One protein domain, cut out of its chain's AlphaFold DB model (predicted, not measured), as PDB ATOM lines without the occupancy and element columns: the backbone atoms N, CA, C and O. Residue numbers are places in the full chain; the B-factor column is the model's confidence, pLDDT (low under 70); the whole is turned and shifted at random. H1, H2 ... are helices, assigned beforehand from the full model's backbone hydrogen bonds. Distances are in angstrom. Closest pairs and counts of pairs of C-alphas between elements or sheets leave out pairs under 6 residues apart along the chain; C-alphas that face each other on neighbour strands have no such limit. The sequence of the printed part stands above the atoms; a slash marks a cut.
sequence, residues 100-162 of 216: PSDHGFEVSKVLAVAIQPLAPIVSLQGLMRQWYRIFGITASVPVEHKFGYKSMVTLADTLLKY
ATOM      1  N   PRO A 100     -14.386 -24.908  19.545       60.03
ATOM      2  CA  PRO A 100     -12.945 -24.688  19.518       60.03
ATOM      3  C   PRO A 100     -12.586 -23.264  19.068       60.03
ATOM      4  O   PRO A 100     -11.504 -22.784  19.388       60.03
ATOM      5  N   SER A 101     -13.489 -22.571  18.360       69.69
ATOM      6  CA  SER A 101     -13.331 -21.161  18.006       69.69
ATOM      7  C   SER A 101     -14.671 -20.454  17.784       69.69
ATOM      8  O   SER A 101     -15.619 -21.037  17.249       69.69
ATOM      9  N   ASP A 102     -14.719 -19.164  18.125       76.25
ATOM     10  CA  ASP A 102     -15.846 -18.280  17.792       76.25
ATOM     11  C   ASP A 102     -15.983 -18.111  16.269       76.25
ATOM     12  O   ASP A 102     -17.085 -18.099  15.721       76.25
ATOM     13  N   HIS A 103     -14.852 -18.095  15.554       81.81
ATOM     14  CA  HIS A 103     -14.813 -18.002  14.095       81.81
ATOM     15  C   HIS A 103     -15.518 -19.172  13.400       81.81
ATOM     16  O   HIS A 103     -16.235 -18.958  12.424       81.81
ATOM     17  N   GLY A 104     -15.370 -20.404  13.902       79.50
ATOM     18  CA  GLY A 104     -16.050 -21.568  13.326       79.50
ATOM     19  C   GLY A 104     -17.576 -21.458  13.416       79.50
ATOM     20  O   GLY A 104     -18.298 -21.872  12.500       79.50
ATOM     21  N   PHE A 105     -18.077 -20.841  14.488       80.00
ATOM     22  CA  PHE A 105     -19.502 -20.571  14.636       80.00
ATOM     23  C   PHE A 105     -19.980 -19.495  13.653       80.00
ATOM     24  O   PHE A 105     -20.998 -19.707  12.995       80.00
ATOM     25  N   GLU A 106     -19.234 -18.397  13.485       84.31
ATOM     26  CA  GLU A 106     -19.563 -17.352  12.501       84.31
ATOM     27  C   GLU A 106     -19.580 -17.885  11.063       84.31
ATOM     28  O   GLU A 106     -20.552 -17.669  10.337       84.31
ATOM     29  N   VAL A 107     -18.584 -18.688  10.675       85.44
ATOM     30  CA  VAL A 107     -18.561 -19.353   9.360       85.44
ATOM     31  C   VAL A 107     -19.795 -20.237   9.171       85.44
ATOM     32  O   VAL A 107     -20.427 -20.208   8.115       85.44
ATOM     33  N   SER A 108     -20.205 -20.972  10.205       83.69
ATOM     34  CA  SER A 108     -21.423 -21.789  10.151       83.69
ATOM     35  C   SER A 108     -22.682 -20.943   9.916       83.69
ATOM     36  O   SER A 108     -23.582 -21.380   9.193       83.69
ATOM     37  N   LYS A 109     -22.754 -19.722  10.475       84.69
ATOM     38  CA  LYS A 109     -23.864 -18.793  10.199       84.69
ATOM     39  C   LYS A 109     -23.880 -18.373   8.736       84.69
ATOM     40  O   LYS A 109     -24.930 -18.458   8.099       84.69
ATOM     41  N   VAL A 110     -22.728 -17.964   8.206       86.25
ATOM     42  CA  VAL A 110     -22.588 -17.528   6.809       86.25
ATOM     43  C   VAL A 110     -22.987 -18.654   5.857       86.25
ATOM     44  O   VAL A 110     -23.761 -18.421   4.931       86.25
ATOM     45  N   LEU A 111     -22.565 -19.893   6.126       85.12
ATOM     46  CA  LEU A 111     -22.973 -21.061   5.340       85.12
ATOM     47  C   LEU A 111     -24.490 -21.287   5.372       85.12
ATOM     48  O   LEU A 111     -25.096 -21.568   4.338       85.12
ATOM     49  N   ALA A 112     -25.128 -21.132   6.535       84.06
ATOM     50  CA  ALA A 112     -26.579 -21.259   6.640       84.06
ATOM     51  C   ALA A 112     -27.310 -20.182   5.819       84.06
ATOM     52  O   ALA A 112     -28.288 -20.500   5.143       84.06
ATOM     53  N   VAL A 113     -26.819 -18.938   5.833       83.75
ATOM     54  CA  VAL A 113     -27.356 -17.830   5.025       83.75
ATOM     55  C   VAL A 113     -27.127 -18.076   3.532       83.75
ATOM     56  O   VAL A 113     -28.049 -17.906   2.738       83.75
ATOM     57  N   ALA A 114     -25.948 -18.562   3.142       83.88
ATOM     58  CA  ALA A 114     -25.603 -18.852   1.750       83.88
ATOM     59  C   ALA A 114     -26.509 -19.919   1.105       83.88
ATOM     60  O   ALA A 114     -26.682 -19.922  -0.114       83.88
ATOM     61  N   ILE A 115     -27.125 -20.799   1.903       81.88
ATOM     62  CA  ILE A 115     -28.073 -21.821   1.427       81.88
ATOM     63  C   ILE A 115     -29.497 -21.261   1.251       81.88
ATOM     64  O   ILE A 115     -30.271 -21.781   0.441       81.88
ATOM     65  N   GLN A 116     -29.864 -20.178   1.945       80.56
ATOM     66  CA  GLN A 116     -31.222 -19.612   1.902       80.56
ATOM     67  C   GLN A 116     -31.727 -19.226   0.502       80.56
ATOM     68  O   GLN A 116     -32.921 -19.405   0.250       80.56
ATOM     69  N   PRO A 117     -30.893 -18.757  -0.449       76.25
ATOM     70  CA  PRO A 117     -31.340 -18.513  -1.816       76.25
ATOM     71  C   PRO A 117     -31.935 -19.743  -2.510       76.25
ATOM     72  O   PRO A 117     -32.813 -19.563  -3.358       76.25
ATOM     73  N   LEU A 118     -31.471 -20.946  -2.144       73.62
ATOM     74  CA  LEU A 118     -31.937 -22.240  -2.655       73.62
ATOM     75  C   LEU A 118     -33.003 -22.872  -1.758       73.62
ATOM     76  O   LEU A 118     -33.901 -23.551  -2.249       73.62
ATOM     77  N   ALA A 119     -32.913 -22.658  -0.448       77.19
ATOM     78  CA  ALA A 119     -33.842 -23.210   0.527       77.19
ATOM     79  C   ALA A 119     -34.188 -22.163   1.605       77.19
ATOM     80  O   ALA A 119     -33.638 -22.206   2.705       77.19
ATOM     81  N   PRO A 120     -35.138 -21.245   1.339       75.31
ATOM     82  CA  PRO A 120     -35.449 -20.118   2.233       75.31
ATOM     83  C   PRO A 120     -35.950 -20.527   3.624       75.31
ATOM     84  O   PRO A 120     -35.917 -19.746   4.566       75.31
ATOM     85  N   ILE A 121     -36.431 -21.765   3.756       77.56
ATOM     86  CA  ILE A 121     -36.920 -22.338   5.017       77.56
ATOM     87  C   ILE A 121     -35.791 -22.811   5.944       77.56
ATOM     88  O   ILE A 121     -36.060 -23.228   7.075       77.56
ATOM     89  N   VAL A 122     -34.543 -22.796   5.465       79.44
ATOM     90  CA  VAL A 122     -33.363 -23.228   6.210       79.44
ATOM     91  C   VAL A 122     -32.873 -22.091   7.104       79.44
ATOM     92  O   VAL A 122     -32.608 -20.977   6.661       79.44
ATOM     93  N   SER A 123     -32.732 -22.394   8.390       83.88
ATOM     94  CA  SER A 123     -32.129 -21.513   9.391       83.88
ATOM     95  C   SER A 123     -30.959 -22.228  10.053       83.88
ATOM     96  O   SER A 123     -30.975 -23.456  10.177       83.88
ATOM     97  N   LEU A 124     -29.977 -21.468  10.540       83.06
ATOM     98  CA  LEU A 124     -28.844 -22.015  11.287       83.06
ATOM     99  C   LEU A 124     -29.309 -22.882  12.465       83.06
ATOM    100  O   LEU A 124     -28.874 -24.019  12.616       83.06
ATOM    101  N   GLN A 125     -30.250 -22.371  13.259       85.19
ATOM    102  CA  GLN A 125     -30.841 -23.086  14.393       85.19
ATOM    103  C   GLN A 125     -31.491 -24.411  13.963       85.19
ATOM    104  O   GLN A 125     -31.331 -25.438  14.628       85.19
ATOM    105  N   GLY A 126     -32.211 -24.401  12.835       85.31
ATOM    106  CA  GLY A 126     -32.814 -25.596  12.253       85.31
ATOM    107  C   GLY A 126     -31.773 -26.628  11.810       85.31
ATOM    108  O   GLY A 126     -31.936 -27.811  12.114       85.31
ATOM    109  N   LEU A 127     -30.694 -26.184  11.157       85.19
ATOM    110  CA  LEU A 127     -29.575 -27.038  10.739       85.19
ATOM    111  C   LEU A 127     -28.841 -27.633  11.941       85.19
ATOM    112  O   LEU A 127     -28.666 -28.846  12.003       85.19
ATOM    113  N   MET A 128     -28.480 -26.815  12.930       85.62
ATOM    114  CA  MET A 128     -27.823 -27.282  14.155       85.62
ATOM    115  C   MET A 128     -28.669 -28.331  14.873       85.62
ATOM    116  O   MET A 128     -28.179 -29.403  15.223       85.62
ATOM    117  N   ARG A 129     -29.970 -28.060  15.046       87.00
ATOM    118  CA  ARG A 129     -30.890 -29.015  15.668       87.00
ATOM    119  C   ARG A 129     -30.986 -30.315  14.873       87.00
ATOM    120  O   ARG A 129     -31.087 -31.387  15.472       87.00
ATOM    121  N   GLN A 130     -30.982 -30.239  13.544       87.31
ATOM    122  CA  GLN A 130     -30.984 -31.429  12.700       87.31
ATOM    123  C   GLN A 130     -29.701 -32.240  12.881       87.31
ATOM    124  O   GLN A 130     -29.791 -33.439  13.131       87.31
ATOM    125  N   TRP A 131     -28.531 -31.606  12.828       88.19
ATOM    126  CA  TRP A 131     -27.253 -32.293  13.003       88.19
ATOM    127  C   TRP A 131     -27.109 -32.918  14.389       88.19
ATOM    128  O   TRP A 131     -26.722 -34.078  14.503       88.19
ATOM    129  N   TYR A 132     -27.541 -32.223  15.441       88.19
ATOM    130  CA  TYR A 132     -27.575 -32.786  16.793       88.19
ATOM    131  C   TYR A 132     -28.487 -34.012  16.874       88.19
ATOM    132  O   TYR A 132     -28.110 -35.024  17.462       88.19
ATOM    133  N   ARG A 133     -29.649 -33.982  16.211       87.94
ATOM    134  CA  ARG A 133     -30.548 -35.144  16.113       87.94
ATOM    135  C   ARG A 133     -29.931 -36.299  15.316       87.94
ATOM    136  O   ARG A 133     -30.157 -37.464  15.651       87.94
ATOM    137  N   ILE A 134     -29.176 -36.005  14.259       89.50
ATOM    138  CA  ILE A 134     -28.486 -37.017  13.451       89.50
ATOM    139  C   ILE A 134     -27.425 -37.721  14.299       89.50
ATOM    140  O   ILE A 134     -27.472 -38.946  14.407       89.50
ATOM    141  N   PHE A 135     -26.574 -36.946  14.974       89.56
ATOM    142  CA  PHE A 135     -25.440 -37.419  15.771       89.56
ATOM    143  C   PHE A 135     -25.788 -37.918  17.182       89.56
ATOM    144  O   PHE A 135     -24.921 -38.466  17.870       89.56
ATOM    145  N   GLY A 136     -27.044 -37.766  17.616       86.50
ATOM    146  CA  GLY A 136     -27.511 -38.202  18.935       86.50
ATOM    147  C   GLY A 136     -27.071 -37.286  20.083       86.50
ATOM    148  O   GLY A 136     -26.872 -37.746  21.204       86.50
ATOM    149  N   ILE A 137     -26.893 -35.993  19.812       84.56
ATOM    150  CA  ILE A 137     -26.503 -34.985  20.802       84.56
ATOM    151  C   ILE A 137     -27.774 -34.441  21.472       84.56
ATOM    152  O   ILE A 137     -28.668 -33.917  20.810       84.56
ATOM    153  N   THR A 138     -27.860 -34.539  22.801       76.06
ATOM    154  CA  THR A 138     -29.053 -34.185  23.602       76.06
ATOM    155  C   THR A 138     -29.205 -32.685  23.895       76.06
ATOM    156  O   THR A 138     -30.024 -32.284  24.719       76.06
ATOM    157  N   ALA A 139     -28.441 -31.825  23.222       74.06
ATOM    158  CA  ALA A 139     -28.479 -30.384  23.439       74.06
ATOM    159  C   ALA A 139     -29.743 -29.751  22.828       74.06
ATOM    160  O   ALA A 139     -30.020 -29.900  21.637       74.06
ATOM    161  N   SER A 140     -30.495 -28.978  23.625       73.38
ATOM    162  CA  SER A 140     -31.634 -28.215  23.107       73.38
ATOM    163  C   SER A 140     -31.155 -26.962  22.372       73.38
ATOM    164  O   SER A 140     -30.535 -26.086  22.984       73.38
ATOM    165  N   VAL A 141     -31.480 -26.865  21.083       78.62
ATOM    166  CA  VAL A 141     -31.297 -25.657  20.268       78.62
ATOM    167  C   VAL A 141     -32.679 -25.034  20.037       78.62
ATOM    168  O   VAL A 141     -33.560 -25.722  19.499       78.62
ATOM    169  N   PRO A 142     -32.919 -23.783  20.473       78.50
ATOM    170  CA  PRO A 142     -34.169 -23.096  20.176       78.50
ATOM    171  C   PRO A 142     -34.269 -22.882  18.665       78.50
ATOM    172  O   PRO A 142     -33.280 -22.560  18.019       78.50
ATOM    173  N   VAL A 143     -35.456 -23.108  18.103       79.06
ATOM    174  CA  VAL A 143     -35.726 -22.899  16.676       79.06
ATOM    175  C   VAL A 143     -36.862 -21.901  16.565       79.06
ATOM    176  O   VAL A 143     -37.983 -22.214  16.977       79.06
ATOM    177  N   GLU A 144     -36.575 -20.739  15.990       70.50
ATOM    178  CA  GLU A 144     -37.552 -19.675  15.737       70.50
ATOM    179  C   GLU A 144     -38.679 -20.168  14.819       70.50
ATOM    180  O   GLU A 144     -39.861 -20.105  15.158       70.50
ATOM    181  N   HIS A 145     -38.320 -20.793  13.695       76.94
ATOM    182  CA  HIS A 145     -39.275 -21.296  12.708       76.94
ATOM    183  C   HIS A 145     -39.489 -22.811  12.816       76.94
ATOM    184  O   HIS A 145     -38.973 -23.605  12.024       76.94
ATOM    185  N   LYS A 146     -40.312 -23.234  13.786       81.56
ATOM    186  CA  LYS A 146     -40.661 -24.656  13.998       81.56
ATOM    187  C   LYS A 146     -41.233 -25.332  12.746       81.56
ATOM    188  O   LYS A 146     -40.988 -26.521  12.546       81.56
ATOM    189  N   PHE A 147     -41.988 -24.595  11.927       84.31
ATOM    190  CA  PHE A 147     -42.542 -25.103  10.672       84.31
ATOM    191  C   PHE A 147     -41.435 -25.457   9.673       84.31
ATOM    192  O   PHE A 147     -41.373 -26.602   9.244       84.31
ATOM    193  N   GLY A 148     -40.515 -24.529   9.381       80.44
ATOM    194  CA  GLY A 148     -39.410 -24.762   8.442       80.44
ATOM    195  C   GLY A 148     -38.551 -25.965   8.835       80.44
ATOM    196  O   GLY A 148     -38.306 -26.846   8.013       80.44
ATOM    197  N   TYR A 149     -38.203 -26.073  10.122       83.94
ATOM    198  CA  TYR A 149     -37.479 -27.233  10.647       83.94
ATOM    199  C   TYR A 149     -38.254 -28.547  10.475       83.94
ATOM    200  O   TYR A 149     -37.704 -29.516   9.954       83.94
ATOM    201  N   LYS A 150     -39.534 -28.597  10.876       86.81
ATOM    202  CA  LYS A 150     -40.357 -29.808  10.715       86.81
ATOM    203  C   LYS A 150     -40.509 -30.198   9.246       86.81
ATOM    204  O   LYS A 150     -40.430 -31.384   8.934       86.81
ATOM    205  N   SER A 151     -40.694 -29.227   8.357       85.56
ATOM    206  CA  SER A 151     -40.783 -29.448   6.912       85.56
ATOM    207  C   SER A 151     -39.489 -30.032   6.351       85.56
ATOM    208  O   SER A 151     -39.548 -31.035   5.648       85.56
ATOM    209  N   MET A 152     -38.324 -29.486   6.720       85.75
ATOM    210  CA  MET A 152     -37.016 -30.015   6.310       85.75
ATOM    211  C   MET A 152     -36.804 -31.454   6.794       85.75
ATOM    212  O   MET A 152     -36.397 -32.319   6.025       85.75
ATOM    213  N   VAL A 153     -37.131 -31.725   8.059       86.94
ATOM    214  CA  VAL A 153     -37.054 -33.067   8.650       86.94
ATOM    215  C   VAL A 153     -37.967 -34.049   7.925       86.94
ATOM    216  O   VAL A 153     -37.544 -35.144   7.582       86.94
ATOM    217  N   THR A 154     -39.213 -33.656   7.672       88.44
ATOM    218  CA  THR A 154     -40.213 -34.516   7.020       88.44
ATOM    219  C   THR A 154     -39.832 -34.781   5.567       88.44
ATOM    220  O   THR A 154     -39.999 -35.894   5.067       88.44
ATOM    221  N   LEU A 155     -39.279 -33.770   4.894       86.75
ATOM    222  CA  LEU A 155     -38.736 -33.902   3.553       86.75
ATOM    223  C   LEU A 155     -37.606 -34.936   3.522       86.75
ATOM    224  O   LEU A 155     -37.694 -35.894   2.758       86.75
ATOM    225  N   ALA A 156     -36.593 -34.767   4.377       85.94
ATOM    226  CA  ALA A 156     -35.421 -35.634   4.419       85.94
ATOM    227  C   ALA A 156     -35.748 -37.061   4.887       85.94
ATOM    228  O   ALA A 156     -35.385 -38.010   4.201       85.94
ATOM    229  N   ASP A 157     -36.461 -37.226   6.006       87.00
ATOM    230  CA  ASP A 157     -36.696 -38.537   6.626       87.00
ATOM    231  C   ASP A 157     -37.797 -39.345   5.909       87.00
ATOM    232  O   ASP A 157     -37.756 -40.577   5.928       87.00
ATOM    233  N   THR A 158     -38.776 -38.677   5.280       87.56
ATOM    234  CA  THR A 158     -39.996 -39.338   4.778       87.56
ATOM    235  C   THR A 158     -40.243 -39.109   3.291       87.56
ATOM    236  O   THR A 158     -40.415 -40.076   2.553       87.56
ATOM    237  N   LEU A 159     -40.298 -37.858   2.821       88.50
ATOM    238  CA  LEU A 159     -40.756 -37.582   1.451       88.50
ATOM    239  C   LEU A 159     -39.737 -38.024   0.399       88.50
ATOM    240  O   LEU A 159     -40.120 -38.642  -0.591       88.50
ATOM    241  N   LEU A 160     -38.440 -37.781   0.625       89.25
ATOM    242  CA  LEU A 160     -37.380 -38.164  -0.316       89.25
ATOM    243  C   LEU A 160     -37.198 -39.682  -0.465       89.25
ATOM    244  O   LEU A 160     -36.485 -40.122  -1.363       89.25
ATOM    245  N   LYS A 161     -37.885 -40.494   0.346       90.00
ATOM    246  CA  LYS A 161     -37.972 -41.942   0.134       90.00
ATOM    247  C   LYS A 161     -38.714 -42.293  -1.158       90.00
ATOM    248  O   LYS A 161     -38.434 -43.314  -1.770       90.00
ATOM    249  N   TYR A 162     -39.665 -41.464  -1.581       90.06
ATOM    250  CA  TYR A 162     -40.514 -41.747  -2.733       90.06
ATOM    251  C   TYR A 162     -39.958 -41.094  -4.005       90.06
ATOM    252  O   TYR A 162     -39.694 -39.892  -4.046       90.06
TER     253      TYR A 162
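AT A GLANCE: This is residues 100 to 162 of the 216 residues of an uncharacterized protein of Tetranychus urticae (UniProt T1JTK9). Three helices make a small, loosely joined group in which H2 stands between the other two: residues 108 to 113 of the longest helix, H1, meet the first residues of H2 nearly at a right angle, H3 packs on H2 at a steep tilt, running the same way, and residues 100 to 107, of which 102 to 107 belong to H1, stick out as an arm. H2 touches both H1 and H3, while H1 and H3 are apart, and residues 136 to 145 fold back from the end of H2 to the beginning of H3. The printed part has 63 residues with three named helices, in the order H1, H2, H3, and no named strand; the class is all helix. It is only just compact, close to loose, with a radius of gyration of the C-alphas of 12.3 A and spans of 39 by 30 by 20 A.

IN THESE COORDINATES: H1 is residues 102 to 115, 20.7 A from first to last C-alpha, beginning with C-alpha 102 at (-15.846, -18.280, 17.792). H2 is residues 124 to 135, 16.4 A long, with C-alpha 124 at (-28.844, -22.015, 11.287). H3 is residues 146 to 157, 16.2 A long, ending with C-alpha 157 at (-36.696, -38.537, 6.626).

HOW THE PARTS SIT: H1 touches H2 with residues 108 to 113 alone, and H2 touches H1 with residues 124 to 127 alone. Their closest C-alphas, those of Ala 112 and Leu 124, are 5.2 A apart. Their lines are about perpendicular, at 76 degrees. H2 touches H3 with residues 126 to 130 alone, and H3 touches H2 with residues 148 to 153 alone; the closest C-alphas, those of Gly 126 and Tyr 149, are 5.2 A apart. These two run the same way at a steep tilt of 40 degrees. H1 and H3 are apart. In H1, H2 and H3 every O i to N i+4 pair is within hydrogen-bond range.

THE WHOLE: The C-alphas of Ser 101 and Tyr 162, the two farthest apart, are 39.9 A from each other. Residues 100 to 107, of which 102 to 107 belong to H1, stand free; the body without them spans 32 by 30 by 17 A. The printed part has no cut, and both links are short, of 8 and 10 residues. Mean pLDDT of the printed part is 82.6, with residues 100 to 101 under 70.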